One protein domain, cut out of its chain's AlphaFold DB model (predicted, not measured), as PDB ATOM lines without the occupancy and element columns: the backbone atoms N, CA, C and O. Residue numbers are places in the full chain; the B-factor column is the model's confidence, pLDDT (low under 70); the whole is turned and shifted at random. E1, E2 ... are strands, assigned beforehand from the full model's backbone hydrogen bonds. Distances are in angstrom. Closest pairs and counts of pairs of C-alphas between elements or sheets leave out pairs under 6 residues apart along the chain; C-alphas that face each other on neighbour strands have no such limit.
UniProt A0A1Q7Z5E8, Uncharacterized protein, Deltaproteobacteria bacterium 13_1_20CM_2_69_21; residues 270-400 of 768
ATOM      1  N   LEU A 270      14.622  36.361  23.304       91.62
ATOM      2  CA  LEU A 270      14.455  37.193  24.491       91.62
ATOM      3  C   LEU A 270      13.382  38.246  24.206       91.62
ATOM      4  O   LEU A 270      13.591  39.151  23.402       91.62
ATOM      5  N   GLY A 271      12.223  38.104  24.846       88.44
ATOM      6  CA  GLY A 271      11.105  39.031  24.681       88.44
ATOM      7  C   GLY A 271      11.174  40.210  25.645       88.44
ATOM      8  O   GLY A 271      11.091  41.360  25.230       88.44
ATOM      9  N   THR A 272      11.323  39.926  26.940       88.50
ATOM     10  CA  THR A 272      11.440  40.951  27.987       88.50
ATOM     11  C   THR A 272      12.632  40.655  28.875       88.50
ATOM     12  O   THR A 272      12.923  39.489  29.154       88.50
ATOM     13  N   PHE A 273      13.311  41.703  29.334       90.06
ATOM     14  CA  PHE A 273      14.362  41.610  30.337       90.06
ATOM     15  C   PHE A 273      14.525  42.961  31.032       90.06
ATOM     16  O   PHE A 273      14.831  43.953  30.384       90.06
ATOM     17  N   ALA A 274      14.288  43.003  32.339       84.88
ATOM     18  CA  ALA A 274      14.329  44.229  33.125       84.88
ATOM     19  C   ALA A 274      14.764  43.948  34.568       84.88
ATOM     20  O   ALA A 274      14.697  42.812  35.050       84.88
ATOM     21  N   VAL A 275      15.198  45.000  35.259       81.94
ATOM     22  CA  VAL A 275      15.394  45.007  36.713       81.94
ATOM     23  C   VAL A 275      14.190  45.691  37.349       81.94
ATOM     24  O   VAL A 275      13.775  46.752  36.895       81.94
ATOM     25  N   GLU A 276      13.630  45.079  38.388       74.81
ATOM     26  CA  GLU A 276      12.462  45.575  39.113       74.81
ATOM     27  C   GLU A 276      12.698  45.509  40.633       74.81
ATOM     28  O   GLU A 276      13.492  44.710  41.153       74.81
ATOM     29  N   LYS A 277      11.974  46.358  41.371       63.56
ATOM     30  CA  LYS A 277      12.026  46.406  42.832       63.56
ATOM     31  C   LYS A 277      11.167  45.321  43.458       63.56
ATOM     32  O   LYS A 277       9.979  45.189  43.167       63.56
ATOM     33  N   ASN A 278      11.737  44.597  44.418       59.78
ATOM     34  CA  ASN A 278      10.961  43.657  45.209       59.78
ATOM     35  C   ASN A 278      10.087  44.395  46.233       59.78
ATOM     36  O   ASN A 278      10.577  44.860  47.259       59.78
ATOM     37  N   ALA A 279       8.782  44.491  45.974       54.16
ATOM     38  CA  ALA A 279       7.830  45.079  46.919       54.16
ATOM     39  C   ALA A 279       7.547  44.178  48.144       54.16
ATOM     40  O   ALA A 279       6.977  44.645  49.127       54.16
ATOM     41  N   VAL A 280       7.926  42.895  48.089       52.38
ATOM     42  CA  VAL A 280       7.552  41.862  49.072       52.38
ATOM     43  C   VAL A 280       8.657  41.609  50.107       52.38
ATOM     44  O   VAL A 280       8.353  41.299  51.258       52.38
ATOM     45  N   TYR A 281       9.932  41.776  49.742       47.66
ATOM     46  CA  TYR A 281      11.078  41.577  50.640       47.66
ATOM     47  C   TYR A 281      11.739  42.920  50.983       47.66
ATOM     48  O   TYR A 281      12.131  43.682  50.104       47.66
ATOM     49  N   ALA A 282      11.837  43.213  52.283       45.16
ATOM     50  CA  ALA A 282      12.249  44.490  52.868       45.16
ATOM     51  C   ALA A 282      13.447  45.184  52.176       45.16
ATOM     52  O   ALA A 282      14.531  44.618  52.123       45.16
ATOM     53  N   VAL A 283      13.219  46.428  51.725       52.03
ATOM     54  CA  VAL A 283      14.100  47.607  51.485       52.03
ATOM     55  C   VAL A 283      15.453  47.444  50.746       52.03
ATOM     56  O   VAL A 283      15.911  48.429  50.180       52.03
ATOM     57  N   ASN A 284      16.063  46.257  50.642       59.25
ATOM     58  CA  ASN A 284      17.457  46.065  50.205       59.25
ATOM     59  C   ASN A 284      17.672  44.943  49.154       59.25
ATOM     60  O   ASN A 284      18.766  44.376  49.072       59.25
ATOM     61  N   SER A 285      16.659  44.585  48.355       64.69
ATOM     62  CA  SER A 285      16.803  43.558  47.304       64.69
ATOM     63  C   SER A 285      16.261  44.012  45.947       64.69
ATOM     64  O   SER A 285      15.180  44.597  45.863       64.69
ATOM     65  N   LEU A 286      17.026  43.725  44.891       72.38
ATOM     66  CA  LEU A 286      16.632  43.903  43.492       72.38
ATOM     67  C   LEU A 286      16.394  42.523  42.875       72.38
ATOM     68  O   LEU A 286      17.076  41.553  43.231       72.38
ATOM     69  N   TYR A 287      15.455  42.426  41.935       82.19
ATOM     70  CA  TYR A 287      15.353  41.249  41.082       82.19
ATOM     71  C   TYR A 287      15.404  41.630  39.611       82.19
ATOM     72  O   TYR A 287      14.910  42.668  39.193       82.19
ATOM     73  N   ALA A 288      16.018  40.761  38.823       86.25
ATOM     74  CA  ALA A 288      15.966  40.823  37.379       86.25
ATOM     75  C   ALA A 288      14.966  39.775  36.905       86.25
ATOM     76  O   ALA A 288      15.024  38.616  37.336       86.25
ATOM     77  N   ALA A 289      14.048  40.178  36.037       89.00
ATOM     78  CA  ALA A 289      13.040  39.308  35.463       89.00
ATOM     79  C   ALA A 289      13.038  39.435  33.945       89.00
ATOM     80  O   ALA A 289      13.331  40.485  33.378       89.00
ATOM     81  N   GLY A 290      12.696  38.344  33.278       90.88
ATOM     82  CA  GLY A 290      12.584  38.342  31.834       90.88
ATOM     83  C   GLY A 290      11.893  37.100  31.307       90.88
ATOM     84  O   GLY A 290      11.529  36.192  32.061       90.88
ATOM     85  N   LYS A 291      11.703  37.077  29.990       92.75
ATOM     86  CA  LYS A 291      11.045  35.990  29.277       92.75
ATOM     87  C   LYS A 291      11.830  35.606  28.033       92.75
ATOM     88  O   LYS A 291      11.998  36.419  27.127       92.75
ATOM     89  N   VAL A 292      12.248  34.347  27.977       92.31
ATOM     90  CA  VAL A 292      12.864  33.723  26.807       92.31
ATOM     91  C   VAL A 292      11.917  32.667  26.257       92.31
ATOM     92  O   VAL A 292      11.512  31.742  26.956       92.31
ATOM     93  N   THR A 293      11.556  32.802  24.988       91.56
ATOM     94  CA  THR A 293      10.653  31.879  24.287       91.56
ATOM     95  C   THR A 293      11.399  31.102  23.209       91.56
ATOM     96  O   THR A 293      12.514  31.459  22.849       91.56
ATOM     97  N   GLY A 294      10.809  30.022  22.694       89.88
ATOM     98  CA  GLY A 294      11.390  29.227  21.604       89.88
ATOM     99  C   GLY A 294      12.112  27.949  22.039       89.88
ATOM    100  O   GLY A 294      12.377  27.104  21.193       89.88
ATOM    101  N   PHE A 295      12.342  27.740  23.339       91.06
ATOM    102  CA  PHE A 295      12.715  26.425  23.874       91.06
ATOM    103  C   PHE A 295      11.512  25.472  23.922       91.06
ATOM    104  O   PHE A 295      10.354  25.906  23.973       91.06
ATOM    105  N   ALA A 296      11.776  24.166  23.913       89.06
ATOM    106  CA  ALA A 296      10.747  23.155  24.112       89.06
ATOM    107  C   ALA A 296      10.176  23.222  25.546       89.06
ATOM    108  O   ALA A 296      10.943  23.425  26.498       89.06
ATOM    109  N   PRO A 297       8.854  23.037  25.735       83.19
ATOM    110  CA  PRO A 297       8.236  23.043  27.060       83.19
ATOM    111  C   PRO A 297       8.898  22.049  28.022       83.19
ATOM    112  O   PRO A 297       9.202  20.920  27.645       83.19
ATOM    113  N   GLY A 298       9.110  22.461  29.275       78.44
ATOM    114  CA  GLY A 298       9.721  21.608  30.305       78.44
ATOM    115  C   GLY A 298      11.243  21.441  30.198       78.44
ATOM    116  O   GLY A 298      11.821  20.694  30.984       78.44
ATOM    117  N   THR A 299      11.906  22.137  29.270       83.31
ATOM    118  CA  THR A 299      13.374  22.173  29.207       83.31
ATOM    119  C   THR A 299      13.930  22.998  30.368       83.31
ATOM    120  O   THR A 299      13.630  24.184  30.489       83.31
ATOM    121  N   GLU A 300      14.783  22.395  31.197       83.00
ATOM    122  CA  GLU A 300      15.553  23.112  32.221       83.00
ATOM    123  C   GLU A 300      16.702  23.886  31.561       83.00
ATOM    124  O   GLU A 300      17.783  23.351  31.320       83.00
ATOM    125  N   VAL A 301      16.466  25.159  31.245       87.44
ATOM    126  CA  VAL A 301      17.491  26.031  30.657       87.44
ATOM    127  C   VAL A 301      18.138  26.867  31.759       87.44
ATOM    128  O   VAL A 301      17.447  27.699  32.354       87.44
ATOM    129  N   PRO A 302      19.436  26.684  32.055       87.06
ATOM    130  CA  PRO A 302      20.139  27.540  33.002       87.06
ATOM    131  C   PRO A 302      20.330  28.951  32.437       87.06
ATOM    132  O   PRO A 302      20.605  29.132  31.251       87.06
ATOM    133  N   ILE A 303      20.238  29.946  33.312       88.06
ATOM    134  CA  ILE A 303      20.492  31.354  33.013       88.06
ATOM    135  C   ILE A 303      21.417  31.908  34.086       88.06
ATOM    136  O   ILE A 303      21.136  31.783  35.279       88.06
ATOM    137  N   ASP A 304      22.497  32.550  33.659       88.00
ATOM    138  CA  ASP A 304      23.340  33.348  34.534       88.00
ATOM    139  C   ASP A 304      22.903  34.808  34.439       88.00
ATOM    140  O   ASP A 304      22.867  35.391  33.354       88.00
ATOM    141  N   VAL A 305      22.576  35.400  35.585       88.62
ATOM    142  CA  VAL A 305      22.267  36.824  35.706       88.62
ATOM    143  C   VAL A 305      23.296  37.482  36.610       88.62
ATOM    144  O   VAL A 305      23.536  37.027  37.725       88.62
ATOM    145  N   ALA A 306      23.909  38.556  36.138       85.25
ATOM    146  CA  ALA A 306      24.839  39.377  36.898       85.25
ATOM    147  C   ALA A 306      24.224  40.754  37.149       85.25
ATOM    148  O   ALA A 306      23.729  41.382  36.220       85.25
ATOM    149  N   PHE A 307      24.267  41.233  38.391       79.31
ATOM    150  CA  PHE A 307      23.833  42.591  38.722       79.31
ATOM    151  C   PHE A 307      25.025  43.533  38.687       79.31
ATOM    152  O   PHE A 307      26.089  43.222  39.228       79.31
ATOM    153  N   VAL A 308      24.836  44.679  38.041       72.88
ATOM    154  CA  VAL A 308      25.906  45.624  37.754       72.88
ATOM    155  C   VAL A 308      25.475  47.026  38.116       72.88
ATOM    156  O   VAL A 308      24.453  47.514  37.637       72.88
ATOM    157  N   HIS A 309      26.306  47.716  38.888       69.44
ATOM    158  CA  HIS A 309      26.142  49.150  39.054       69.44
ATOM    159  C   HIS A 309      26.598  49.877  37.780       69.44
ATOM    160  O   HIS A 309      27.705  49.631  37.297       69.44
ATOM    161  N   LYS A 310      25.823  50.840  37.266       64.88
ATOM    162  CA  LYS A 310      26.162  51.672  36.086       64.88
ATOM    163  C   LYS A 310      27.546  52.318  36.174       64.88
ATOM    164  O   LYS A 310      28.184  52.577  35.156       64.88
ATOM    165  N   PHE A 311      28.015  52.578  37.393       55.19
ATOM    166  CA  PHE A 311      29.342  53.130  37.655       55.19
ATOM    167  C   PHE A 311      30.487  52.154  37.339       55.19
ATOM    168  O   PHE A 311      31.577  52.627  37.058       55.19
ATOM    169  N   GLN A 312      30.266  50.834  37.369       52.53
ATOM    170  CA  GLN A 312      31.307  49.799  37.270       52.53
ATOM    171  C   GLN A 312      31.694  49.413  35.828       52.53
ATOM    172  O   GLN A 312      32.681  48.706  35.646       52.53
ATOM    173  N   ILE A 313      30.985  49.871  34.788       50.88
ATOM    174  CA  ILE A 313      31.383  49.567  33.401       50.88
ATOM    175  C   ILE A 313      32.551  50.458  32.942       50.88
ATOM    176  O   ILE A 313      32.563  51.655  33.231       50.88
ATOM    177  N   GLY A 314      33.512  49.886  32.202       45.78
ATOM    178  CA  GLY A 314      34.682  50.598  31.669       45.78
ATOM    179  C   GLY A 314      35.891  50.630  32.605       45.78
ATOM    180  O   GLY A 314      36.853  51.338  32.318       45.78
ATOM    181  N   HIS A 315      35.840  49.899  33.723       42.09
ATOM    182  CA  HIS A 315      36.936  49.788  34.690       42.09
ATOM    183  C   HIS A 315      37.848  48.600  34.367       42.09
ATOM    184  O   HIS A 315      37.380  47.565  33.895       42.09
ATOM    185  N   ASP A 316      39.138  48.750  34.670       37.12
ATOM    186  CA  ASP A 316      40.127  47.668  34.728       37.12
ATOM    187  C   ASP A 316      40.615  47.560  36.191       37.12
ATOM    188  O   ASP A 316      41.051  48.576  36.746       37.12
ATOM    189  N   PRO A 317      40.495  46.400  36.871       41.69
ATOM    190  CA  PRO A 317      40.015  45.109  36.371       41.69
ATOM    191  C   PRO A 317      38.529  45.113  36.004       41.69
ATOM    192  O   PRO A 317      37.769  45.915  36.559       41.69
ATOM    193  N   PRO A 318      38.105  44.200  35.105       45.78
ATOM    194  CA  PRO A 318      36.718  44.094  34.698       45.78
ATOM    195  C   PRO A 318      35.809  44.000  35.927       45.78
ATOM    196  O   PRO A 318      36.181  43.403  36.947       45.78
ATOM    197  N   PRO A 319      34.621  44.606  35.855       50.91
ATOM    198  CA  PRO A 319      33.732  44.724  36.993       50.91
ATOM    199  C   PRO A 319      33.430  43.382  37.672       50.91
ATOM    200  O   PRO A 319      33.086  42.378  37.043       50.91
ATOM    201  N   LYS A 320      33.570  43.370  39.002       52.22
ATOM    202  CA  LYS A 320      33.223  42.218  39.838       52.22
ATOM    203  C   LYS A 320      31.708  42.155  39.979       52.22
ATOM    204  O   LYS A 320      31.135  42.907  40.759       52.22
ATOM    205  N   PHE A 321      31.073  41.245  39.251       63.19
ATOM    206  CA  PHE A 321      29.635  41.018  39.361       63.19
ATOM    207  C   PHE A 321      29.316  39.819  40.245       63.19
ATOM    208  O   PHE A 321      29.941  38.762  40.127       63.19
ATOM    209  N   SER A 322      28.279  39.946  41.068       64.44
ATOM    210  CA  SER A 322      27.623  38.797  41.680       64.44
ATOM    211  C   SER A 322      26.799  38.069  40.628       64.44
ATOM    212  O   SER A 322      25.840  38.609  40.079       64.44
ATOM    213  N   ARG A 323      27.204  36.836  40.317       76.81
ATOM    214  CA  ARG A 323      26.483  35.964  39.388       76.81
ATOM    215  C   ARG A 323      25.460  35.142  40.156       76.81
ATOM    216  O   ARG A 323      25.816  34.387  41.058       76.81
ATOM    217  N   VAL A 324      24.206  35.263  39.756       84.06
ATOM    218  CA  VAL A 324      23.089  34.455  40.226       84.06
ATOM    219  C   VAL A 324      22.721  33.497  39.106       84.06
ATOM    220  O   VAL A 324      22.303  33.921  38.029       84.06
ATOM    221  N   ARG A 325      22.878  32.196  39.354       87.56
ATOM    222  CA  ARG A 325      22.393  31.163  38.439       87.56
ATOM    223  C   ARG A 325      20.941  30.835  38.767       87.56
ATOM    224  O   ARG A 325      20.628  30.492  39.903       87.56
ATOM    225  N   THR A 326      20.074  30.930  37.769       89.25
ATOM    226  CA  THR A 326      18.651  30.577  37.833       89.25
ATOM    227  C   THR A 326      18.276  29.695  36.636       89.25
ATOM    228  O   THR A 326      19.144  29.315  35.849       89.25
ATOM    229  N   TYR A 327      16.999  29.338  36.506       89.56
ATOM    230  CA  TYR A 327      16.488  28.498  35.422       89.56
ATOM    231  C   TYR A 327      15.216  29.092  34.816       89.56
ATOM    232  O   TYR A 327      14.423  29.727  35.518       89.56
ATOM    233  N   LEU A 328      15.006  28.856  33.519       89.12
ATOM    234  CA  LEU A 328      13.721  29.130  32.880       89.12
ATOM    235  C   LEU A 328      12.629  28.244  33.481       89.12
ATOM    236  O   LEU A 328      12.783  27.031  33.615       89.12
ATOM    237  N   LYS A 329      11.493  28.860  33.796       88.38
ATOM    238  CA  LYS A 329      10.247  28.160  34.097       88.38
ATOM    239  C   LYS A 329       9.634  27.608  32.806       88.38
ATOM    240  O   LYS A 329       9.997  28.009  31.702       88.38
ATOM    241  N   ALA A 330       8.653  26.716  32.944       83.81
ATOM    242  CA  ALA A 330       7.987  26.068  31.809       83.81
ATOM    243  C   ALA A 330       7.318  27.050  30.823       83.81
ATOM    244  O   ALA A 330       7.154  26.720  29.652       83.81
ATOM    245  N   ASP A 331       6.952  28.249  31.282       86.25
ATOM    246  CA  ASP A 331       6.376  29.329  30.470       86.25
ATOM    247  C   ASP A 331       7.430  30.254  29.823       86.25
ATOM    248  O   ASP A 331       7.077  31.249  29.177       86.25
ATOM    249  N   GLY A 332       8.716  29.937  29.996       87.44
ATOM    250  CA  GLY A 332       9.847  30.709  29.492       87.44
ATOM    251  C   GLY A 332      10.223  31.918  30.350       87.44
ATOM    252  O   GLY A 332      11.051  32.718  29.925       87.44
ATOM    253  N   THR A 333       9.635  32.101  31.534       91.81
ATOM    254  CA  THR A 333      10.004  33.211  32.429       91.81
ATOM    255  C   THR A 333      11.165  32.841  33.351       91.81
ATOM    256  O   THR A 333      11.339  31.680  33.719       91.81
ATOM    257  N   PHE A 334      11.955  33.830  33.768       91.00
ATOM    258  CA  PHE A 334      12.945  33.672  34.835       91.00
ATOM    259  C   PHE A 334      12.911  34.844  35.807       91.00
ATOM    260  O   PHE A 334      12.447  35.943  35.498       91.00
ATOM    261  N   THR A 335      13.444  34.592  36.999       89.31
ATOM    262  CA  THR A 335      13.686  35.615  38.011       89.31
ATOM    263  C   THR A 335      15.006  35.297  38.702       89.31
ATOM    264  O   THR A 335      15.252  34.148  39.079       89.31
ATOM    265  N   ALA A 336      15.858  36.304  38.853       88.19
ATOM    266  CA  ALA A 336      17.090  36.236  39.628       88.19
ATOM    267  C   ALA A 336      17.045  37.319  40.704       88.19
ATOM    268  O   ALA A 336      16.673  38.450  40.409       88.19
ATOM    269  N   LEU A 337      17.404  36.978  41.940       82.94
ATOM    270  CA  LEU A 337      17.376  37.894  43.080       82.94
ATOM    271  C   LEU A 337      18.799  38.117  43.591       82.94
ATOM    272  O   LEU A 337      19.542  37.151  43.758       82.94
ATOM    273  N   SER A 338      19.164  39.370  43.856       73.56
ATOM    274  CA  SER A 338      20.446  39.731  44.468       73.56
ATOM    275  C   SER A 338      20.234  40.718  45.614       73.56
ATOM    276  O   SER A 338      19.374  41.603  45.544       73.56
ATOM    277  N   SER A 339      21.002  40.556  46.693       66.44
ATOM    278  CA  SER A 339      21.030  41.524  47.789       66.44
ATOM    279  C   SER A 339      21.971  42.680  47.446       66.44
ATOM    280  O   SER A 339      23.062  42.481  46.906       66.44
ATOM    281  N   LEU A 340      21.559  43.907  47.785       59.38
ATOM    282  CA  LEU A 340      22.338  45.120  47.503       59.38
ATOM    283  C   LEU A 340      23.724  45.116  48.177       59.38
ATOM    284  O   LEU A 340      24.664  45.696  47.641       59.38
ATOM    285  N   GLU A 341      23.877  44.402  49.298       54.44
ATOM    286  CA  GLU A 341      25.140  44.261  50.046       54.44
ATOM    287  C   GLU A 341      26.281  43.624  49.231       54.44
ATOM    288  O   GLU A 341      27.450  43.805  49.559       54.44
ATOM    289  N   ILE A 342      25.965  42.890  48.158       52.09
ATOM    290  CA  ILE A 342      26.956  42.161  47.350       52.09
ATOM    291  C   ILE A 342      27.464  43.018  46.166       52.09
ATOM    292  O   ILE A 342      28.491  42.705  45.567       52.09
ATOM    293  N   ILE A 343      26.792  44.128  45.831       52.34
ATOM    294  CA  ILE A 343      27.069  44.928  44.618       52.34
ATOM    295  C   ILE A 343      28.230  45.943  44.830       52.34
ATOM    296  O   ILE A 343      28.785  46.470  43.863       52.34
ATOM    297  N   GLY A 344      28.707  46.145  46.071       48.22
ATOM    298  CA  GLY A 344      29.933  46.898  46.397       48.22
ATOM    299  C   GLY A 344      30.018  47.350  47.870       48.22
ATOM    300  O   GLY A 344      29.025  47.261  48.582       48.22
ATOM    301  N   PRO A 345      31.167  47.872  48.355       41.81
ATOM    302  CA  PRO A 345      31.370  48.278  49.760       41.81
ATOM    303  C   PRO A 345      30.605  49.551  50.188       41.81
ATOM    304  O   PRO A 345      30.843  50.086  51.270       41.81
ATOM    305  N   TRP A 346      29.709  50.071  49.350       44.16
ATOM    306  CA  TRP A 346      29.044  51.354  49.558       44.16
ATOM    307  C   TRP A 346      27.733  51.143  50.329       44.16
ATOM    308  O   TRP A 346      26.719  50.750  49.767       44.16
ATOM    309  N   GLN A 347      27.758  51.395  51.642       41.09
ATOM    310  CA  GLN A 347      26.635  51.220  52.583       41.09
ATOM    311  C   GLN A 347      25.515  52.280  52.456       41.09
ATOM    312  O   GLN A 347      24.821  52.589  53.428       41.09
ATOM    313  N   HIS A 348      25.314  52.871  51.279       43.31
ATOM    314  CA  HIS A 348      24.286  53.889  51.056       43.31
ATOM    315  C   HIS A 348      23.340  53.449  49.939       43.31
ATOM    316  O   HIS A 348      23.765  52.776  49.007       43.31
ATOM    317  N   ARG A 349      22.047  53.773  50.103       51.97
ATOM    318  CA  ARG A 349      20.925  53.401  49.222       51.97
ATOM    319  C   ARG A 349      21.343  53.421  47.749       51.97
ATOM    320  O   ARG A 349      21.602  54.490  47.214       51.97
ATOM    321  N   VAL A 350      21.394  52.246  47.132       52.38
ATOM    322  CA  VAL A 350      21.560  52.103  45.685       52.38
ATOM    323  C   VAL A 350      20.183  52.294  45.058       52.38
ATOM    324  O   VAL A 350      19.268  51.525  45.369       52.38
ATOM    325  N   ASP A 351      20.025  53.325  44.228       57.22
ATOM    326  CA  ASP A 351      18.787  53.549  43.479       57.22
ATOM    327  C   ASP A 351      18.694  52.570  42.295       57.22
ATOM    328  O   ASP A 351      19.695  52.198  41.680       57.22
ATOM    329  N   GLU A 352      17.480  52.109  41.982       55.38
ATOM    330  CA  GLU A 352      17.228  51.104  40.934       55.38
ATOM    331  C   GLU A 352      17.659  51.581  39.542       55.38
ATOM    332  O   GLU A 352      18.191  50.802  38.753       55.38
ATOM    333  N   ASP A 353      17.558  52.888  39.299       62.03
ATOM    334  CA  ASP A 353      18.044  53.541  38.089       62.03
ATOM    335  C   ASP A 353      19.571  53.485  37.956       62.03
ATOM    336  O   ASP A 353      20.103  53.772  36.884       62.03
ATOM    337  N   GLU A 354      20.307  53.109  39.001       64.19
ATOM    338  CA  GLU A 354      21.765  52.999  38.987       64.19
ATOM    339  C   GLU A 354      22.262  51.564  38.778       64.19
ATOM    340  O   GLU A 354      23.468  51.355  38.619       64.19
ATOM    341  N   VAL A 355      21.363  50.577  38.699       70.00
ATOM    342  CA  VAL A 355      21.698  49.158  38.512       70.00
ATOM    343  C   VAL A 355      21.039  48.611  37.251       70.00
ATOM    344  O   VAL A 355      19.915  48.947  36.900       70.00
ATOM    345  N   PHE A 356      21.745  47.735  36.550       78.31
ATOM    346  CA  PHE A 356      21.174  46.926  35.478       78.31
ATOM    347  C   PHE A 356      21.616  45.475  35.629       78.31
ATOM    348  O   PHE A 356      22.516  45.156  36.413       78.31
ATOM    349  N   ALA A 357      20.965  44.588  34.885       84.81
ATOM    350  CA  ALA A 357      21.302  43.180  34.868       84.81
ATOM    351  C   ALA A 357      21.941  42.790  33.533       84.81
ATOM    352  O   ALA A 357      21.561  43.260  32.463       84.81
ATOM    353  N   LEU A 358      22.915  41.897  33.621       86.44
ATOM    354  CA  LEU A 358      23.531  41.207  32.505       86.44
ATOM    355  C   LEU A 358      23.018  39.772  32.482       86.44
ATOM    356  O   LEU A 358      23.127  39.068  33.482       86.44
ATOM    357  N   LEU A 359      22.491  39.330  31.349       89.50
ATOM    358  CA  LEU A 359      22.019  37.973  31.124       89.50
ATOM    359  C   LEU A 359      22.990  37.211  30.232       89.50
ATOM    360  O   LEU A 359      23.438  37.716  29.205       89.50
ATOM    361  N   ARG A 360      23.261  35.960  30.592       86.06
ATOM    362  CA  ARG A 360      23.971  35.005  29.749       86.06
ATOM    363  C   ARG A 360      23.318  33.629  29.818       86.06
ATOM    364  O   ARG A 360      22.923  33.166  30.886       86.06
ATOM    365  N   LEU A 361      23.272  32.942  28.678       83.75
ATOM    366  CA  LEU A 361      23.086  31.491  28.643       83.75
ATOM    367  C   LEU A 361      24.465  30.835  28.814       83.75
ATOM    368  O   LEU A 361      25.386  31.178  28.068       83.75
ATOM    369  N   PRO A 362      24.677  29.940  29.793       74.62
ATOM    370  CA  PRO A 362      25.954  29.261  29.936       74.62
ATOM    371  C   PRO A 362      26.142  28.289  28.761       74.62
ATOM    372  O   PRO A 362      25.524  27.226  28.694       74.62
ATOM    373  N   LEU A 363      26.985  28.710  27.820       72.94
ATOM    374  CA  LEU A 363      27.430  27.936  26.663       72.94
ATOM    375  C   LEU A 363      28.694  27.145  27.015       72.94
ATOM    376  O   LEU A 363      29.492  27.589  27.846       72.94
ATOM    377  N   GLN A 364      28.880  25.990  26.377       64.00
ATOM    378  CA  GLN A 364      30.151  25.265  26.423       64.00
ATOM    379  C   GLN A 364      31.189  25.987  25.542       64.00
ATOM    380  O   GLN A 364      30.889  26.312  24.397       64.00
ATOM    381  N   GLY A 365      32.385  26.241  26.088       54.41
ATOM    382  CA  GLY A 365      33.484  26.958  25.422       54.41
ATOM    383  C   GLY A 365      33.655  28.419  25.895       54.41
ATOM    384  O   GLY A 365      32.667  29.078  26.243       54.41
ATOM    385  N   PRO A 366      34.896  28.942  25.981       47.03
ATOM    386  CA  PRO A 366      35.142  30.365  26.219       47.03
ATOM    387  C   PRO A 366      34.715  31.205  24.997       47.03
ATOM    388  O   PRO A 366      34.782  30.745  23.864       47.03
ATOM    389  N   ASP A 367      34.268  32.440  25.236       55.12
ATOM    390  CA  ASP A 367      34.116  33.495  24.217       55.12
ATOM    391  C   ASP A 367      33.074  33.274  23.095       55.12
ATOM    392  O   ASP A 367      33.116  33.945  22.060       55.12
ATOM    393  N   VAL A 368      32.097  32.374  23.281       61.84
ATOM    394  CA  VAL A 368      31.000  32.194  22.310       61.84
ATOM    395  C   VAL A 368      30.009  33.368  22.395       61.84
ATOM    396  O   VAL A 368      29.408  33.575  23.455       61.84
ATOM    397  N   PRO A 369      29.776  34.125  21.302       71.81
ATOM    398  CA  PRO A 369      28.879  35.272  21.330       71.81
ATOM    399  C   PRO A 369      27.424  34.888  21.596       71.81
ATOM    400  O   PRO A 369      26.873  34.000  20.948       71.81
ATOM    401  N   ILE A 370      26.745  35.626  22.468       75.94
ATOM    402  CA  ILE A 370      25.366  35.333  22.876       75.94
ATOM    403  C   ILE A 370      24.346  35.428  21.731       75.94
ATOM    404  O   ILE A 370      23.374  34.676  21.711       75.94
ATOM    405  N   ALA A 371      24.614  36.258  20.716       76.00
ATOM    406  CA  ALA A 371      23.810  36.358  19.492       76.00
ATOM    407  C   ALA A 371      23.800  35.058  18.652       76.00
ATOM    408  O   ALA A 371      22.958  34.859  17.770       76.00
ATOM    409  N   GLN A 372      24.732  34.136  18.913       76.69
ATOM    410  CA  GLN A 372      24.691  32.795  18.333       76.69
ATOM    411  C   GLN A 372      23.596  31.928  18.965       76.69
ATOM    412  O   GLN A 372      23.023  31.084  18.277       76.69
ATOM    413  N   ALA A 373      23.282  32.162  20.240       78.56
ATOM    414  CA  ALA A 373      22.363  31.359  21.042       78.56
ATOM    415  C   ALA A 373      20.946  31.928  21.116       78.56
ATOM    416  O   ALA A 373      19.988  31.170  21.249       78.56
ATOM    417  N   LEU A 374      20.823  33.254  21.085       86.81
ATOM    418  CA  LEU A 374      19.597  33.962  21.425       86.81
ATOM    419  C   LEU A 374      19.366  35.112  20.446       86.81
ATOM    420  O   LEU A 374      20.279  35.886  20.167       86.81
ATOM    421  N   GLN A 375      18.141  35.231  19.942       88.44
ATOM    422  CA  GLN A 375      17.658  36.442  19.288       88.44
ATOM    423  C   GLN A 375      17.148  37.412  20.346       88.44
ATOM    424  O   GLN A 375      16.449  37.022  21.278       88.44
ATOM    425  N   PHE A 376      17.474  38.683  20.192       85.81
ATOM    426  CA  PHE A 376      16.999  39.745  21.058       85.81
ATOM    427  C   PHE A 376      16.933  41.038  20.253       85.81
ATOM    428  O   PHE A 376      17.597  41.182  19.226       85.81
ATOM    429  N   ASP A 377      16.091  41.953  20.708       83.25
ATOM    430  CA  ASP A 377      16.026  43.307  20.175       83.25
ATOM    431  C   ASP A 377      17.263  44.064  20.679       83.25
ATOM    432  O   ASP A 377      17.338  44.398  21.862       83.25
ATOM    433  N   GLU A 378      18.262  44.244  19.810       71.75
ATOM    434  CA  GLU A 378      19.524  44.920  20.143       71.75
ATOM    435  C   GLU A 378      19.293  46.381  20.547       71.75
ATOM    436  O   GLU A 378      20.039  46.880  21.387       71.75
ATOM    437  N   ASP A 379      18.232  47.017  20.033       69.06
ATOM    438  CA  ASP A 379      17.838  48.384  20.389       69.06
ATOM    439  C   ASP A 379      17.249  48.447  21.805       69.06
ATOM    440  O   ASP A 379      17.277  49.488  22.457       69.06
ATOM    441  N   LYS A 380      16.746  47.324  22.329       72.19
ATOM    442  CA  LYS A 380      16.196  47.232  23.692       72.19
ATOM    443  C   LYS A 380      17.097  46.522  24.694       72.19
ATOM    444  O   LYS A 380      16.896  46.683  25.891       72.19
ATOM    445  N   ASN A 381      18.034  45.702  24.234       77.44
ATOM    446  CA  ASN A 381      18.878  44.869  25.085       77.44
ATOM    447  C   ASN A 381      20.278  44.702  24.450       77.44
ATOM    448  O   ASN A 381      20.548  43.670  23.836       77.44
ATOM    449  N   PRO A 382      21.193  45.683  24.553       73.19
ATOM    450  CA  PRO A 382      22.487  45.662  23.883       73.19
ATOM    451  C   PRO A 382      23.435  44.611  24.468       73.19
ATOM    452  O   PRO A 382      23.316  44.183  25.619       73.19
ATOM    453  N   GLY A 383      24.436  44.234  23.677       71.12
ATOM    454  CA  GLY A 383      25.488  43.312  24.085       71.12
ATOM    455  C   GLY A 383      26.552  43.930  25.009       71.12
ATOM    456  O   GLY A 383      26.859  45.121  24.948       71.12
ATOM    457  N   PHE A 384      27.170  43.100  25.852       66.00
ATOM    458  CA  PHE A 384      28.245  43.472  26.774       66.00
ATOM    459  C   PHE A 384      29.437  42.500  26.683       66.00
ATOM    460  O   PHE A 384      29.263  41.279  26.694       66.00
ATOM    461  N   THR A 385      30.657  43.046  26.596       59.12
ATOM    462  CA  THR A 385      31.922  42.310  26.344       59.12
ATOM    463  C   THR A 385      32.892  42.326  27.534       59.12
ATOM    464  O   THR A 385      34.093  42.136  27.372       59.12
ATOM    465  N   GLY A 386      32.415  42.614  28.749       54.34
ATOM    466  CA  GLY A 386      33.259  42.645  29.952       54.34
ATOM    467  C   GLY A 386      33.963  43.982  30.206       54.34
ATOM    468  O   GLY A 386      34.161  44.332  31.365       54.34
ATOM    469  N   ALA A 387      34.272  44.760  29.163       48.12
ATOM    470  CA  ALA A 387      34.923  46.069  29.280       48.12
ATOM    471  C   ALA A 387      34.030  47.244  28.841       48.12
ATOM    472  O   ALA A 387      34.138  48.335  29.395       48.12
ATOM    473  N   MET A 388      33.134  47.043  27.869       49.88
ATOM    474  CA  MET A 388      32.266  48.089  27.310       49.88
ATOM    475  C   MET A 388      30.890  47.514  26.942       49.88
ATOM    476  O   MET A 388      30.753  46.310  26.710       49.88
ATOM    477  N   MET A 389      29.866  48.372  26.894       50.84
ATOM    478  CA  MET A 389      28.590  48.032  26.256       50.84
ATOM    479  C   MET A 389      28.720  48.357  24.764       50.84
ATOM    480  O   MET A 389      28.971  49.508  24.406       50.84
ATOM    481  N   GLU A 390      28.586  47.359  23.896       48.47
ATOM    482  CA  GLU A 390      28.752  47.514  22.448       48.47
ATOM    483  C   GLU A 390      27.610  46.806  21.703       48.47
ATOM    484  O   GLU A 390      27.264  45.667  22.015       48.47
ATOM    485  N   MET A 391      27.088  47.428  20.641       46.38
ATOM    486  CA  MET A 391      26.328  46.717  19.605       46.38
ATOM    487  C   MET A 391      27.307  45.880  18.764       46.38
ATOM    488  O   MET A 391      27.838  46.362  17.764       46.38
ATOM    489  N   LYS A 392      27.640  44.648  19.186       50.34
ATOM    490  CA  LYS A 392      28.487  43.736  18.389       50.34
ATOM    491  C   LYS A 392      28.112  42.261  18.514       50.34
ATOM    492  O   LYS A 392      27.813  41.745  19.586       50.34
ATOM    493  N   SER A 393      28.360  41.550  17.415       51.91
ATOM    494  CA  SER A 393      28.298  40.091  17.221       51.91
ATOM    495  C   SER A 393      29.252  39.252  18.091       51.91
ATOM    496  O   SER A 393      29.381  38.054  17.851       51.91
ATOM    497  N   ARG A 394      29.941  39.861  19.070       58.66
ATOM    498  CA  ARG A 394      30.903  39.225  19.993       58.66
ATOM    499  C   ARG A 394      30.553  39.400  21.474       58.66
ATOM    500  O   ARG A 394      31.364  39.068  22.328       58.66
ATOM    501  N   ALA A 395      29.379  39.946  21.784       65.44
ATOM    502  CA  ALA A 395      28.938  40.130  23.160       65.44
ATOM    503  C   ALA A 395      28.813  38.797  23.911       65.44
ATOM    504  O   ALA A 395      28.246  37.837  23.392       65.44
ATOM    505  N   GLU A 396      29.303  38.761  25.148       73.38
ATOM    506  CA  GLU A 396      29.212  37.592  26.033       73.38
ATOM    507  C   GLU A 396      27.958  37.628  26.918       73.38
ATOM    508  O   GLU A 396      27.490  36.589  27.390       73.38
ATOM    509  N   TRP A 397      27.417  38.827  27.144       81.06
ATOM    510  CA  TRP A 397      26.238  39.087  27.966       81.06
ATOM    511  C   TRP A 397      25.264  40.010  27.229       81.06
ATOM    512  O   TRP A 397      25.682  40.810  26.396       81.06
ATOM    513  N   ILE A 398      23.978  39.925  27.558       83.69
ATOM    514  CA  ILE A 398      22.922  40.847  27.118       83.69
ATOM    515  C   ILE A 398      22.564  41.764  28.283       83.69
ATOM    516  O   ILE A 398      22.400  41.293  29.404       83.69
ATOM    517  N   CYS A 399      22.429  43.060  28.034       82.06
ATOM    518  CA  CYS A 399      22.061  44.056  29.032       82.06
ATOM    519  C   CYS A 399      20.540  44.237  29.112       82.06
ATOM    520  O   CYS A 399      19.866  44.248  28.090       82.06
ATOM    521  N   SER A 400      20.008  44.424  30.322       82.81
ATOM    522  CA  SER A 400      18.580  44.664  30.588       82.81
ATOM    523  C   SER A 400      18.105  46.094  30.302       82.81
ATOM    524  O   SER A 400      17.050  46.483  30.797       82.81
TER     525      SER A 400
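What this domain is: This is residues 270 to 400 of the 768 residues of an uncharacterized protein of Deltaproteobacteria bacterium 13_1_20CM_2_69_21 (UniProt A0A1Q7Z5E8). With little regular structure, the domain is a sandwich, sheet E1 E2 E5 face to face with sheet E4 E3 E6 E7, their strands crossed at 38 degrees amid long loops. Seven strands, E1 to E7 in chain order, hold 47 of 131 printed residues: all strand, both sheets antiparallel. It is compact, radius of gyration of the C-alphas 14.5 A, spanning 42 by 35 by 26 A.

Where its parts are: E1, residues 270 to 277, begins at C-alpha (14.455, 37.193, 24.491). E2 is 285 to 293, 26.5 A long; E3 302 to 309, 23.2 A; E4 322 to 327; E5 333 to 339; E6 355 to 360. E7, 397 to 399, ends at C-alpha (22.061, 44.056, 29.032).

How they stand to each other: Within hydrogen-bond range are N 274 and O 289 in hairpin E1 and E2, 2.9 A; N 288 and O 336 of E2 and E5, 2.9 A; N 305 and O 324 in hairpin E3 and E4, 2.9 A; N 306 and O 358 of E3 and E6, 2.8 A; N 359 and O 398 in hairpin E6 and E7, 2.8 A. Between sheets, the closest C-alphas of E4 and E5 are Thr 326 and Ala 336, 6.1 A.

The domain as a whole: The printed part has no cut. Links E3 to E4, E5 to E6 and E6 to E7 are long. Mean pLDDT of the printed part is 70.6; 57 residues are under 70, among them 339 to 354.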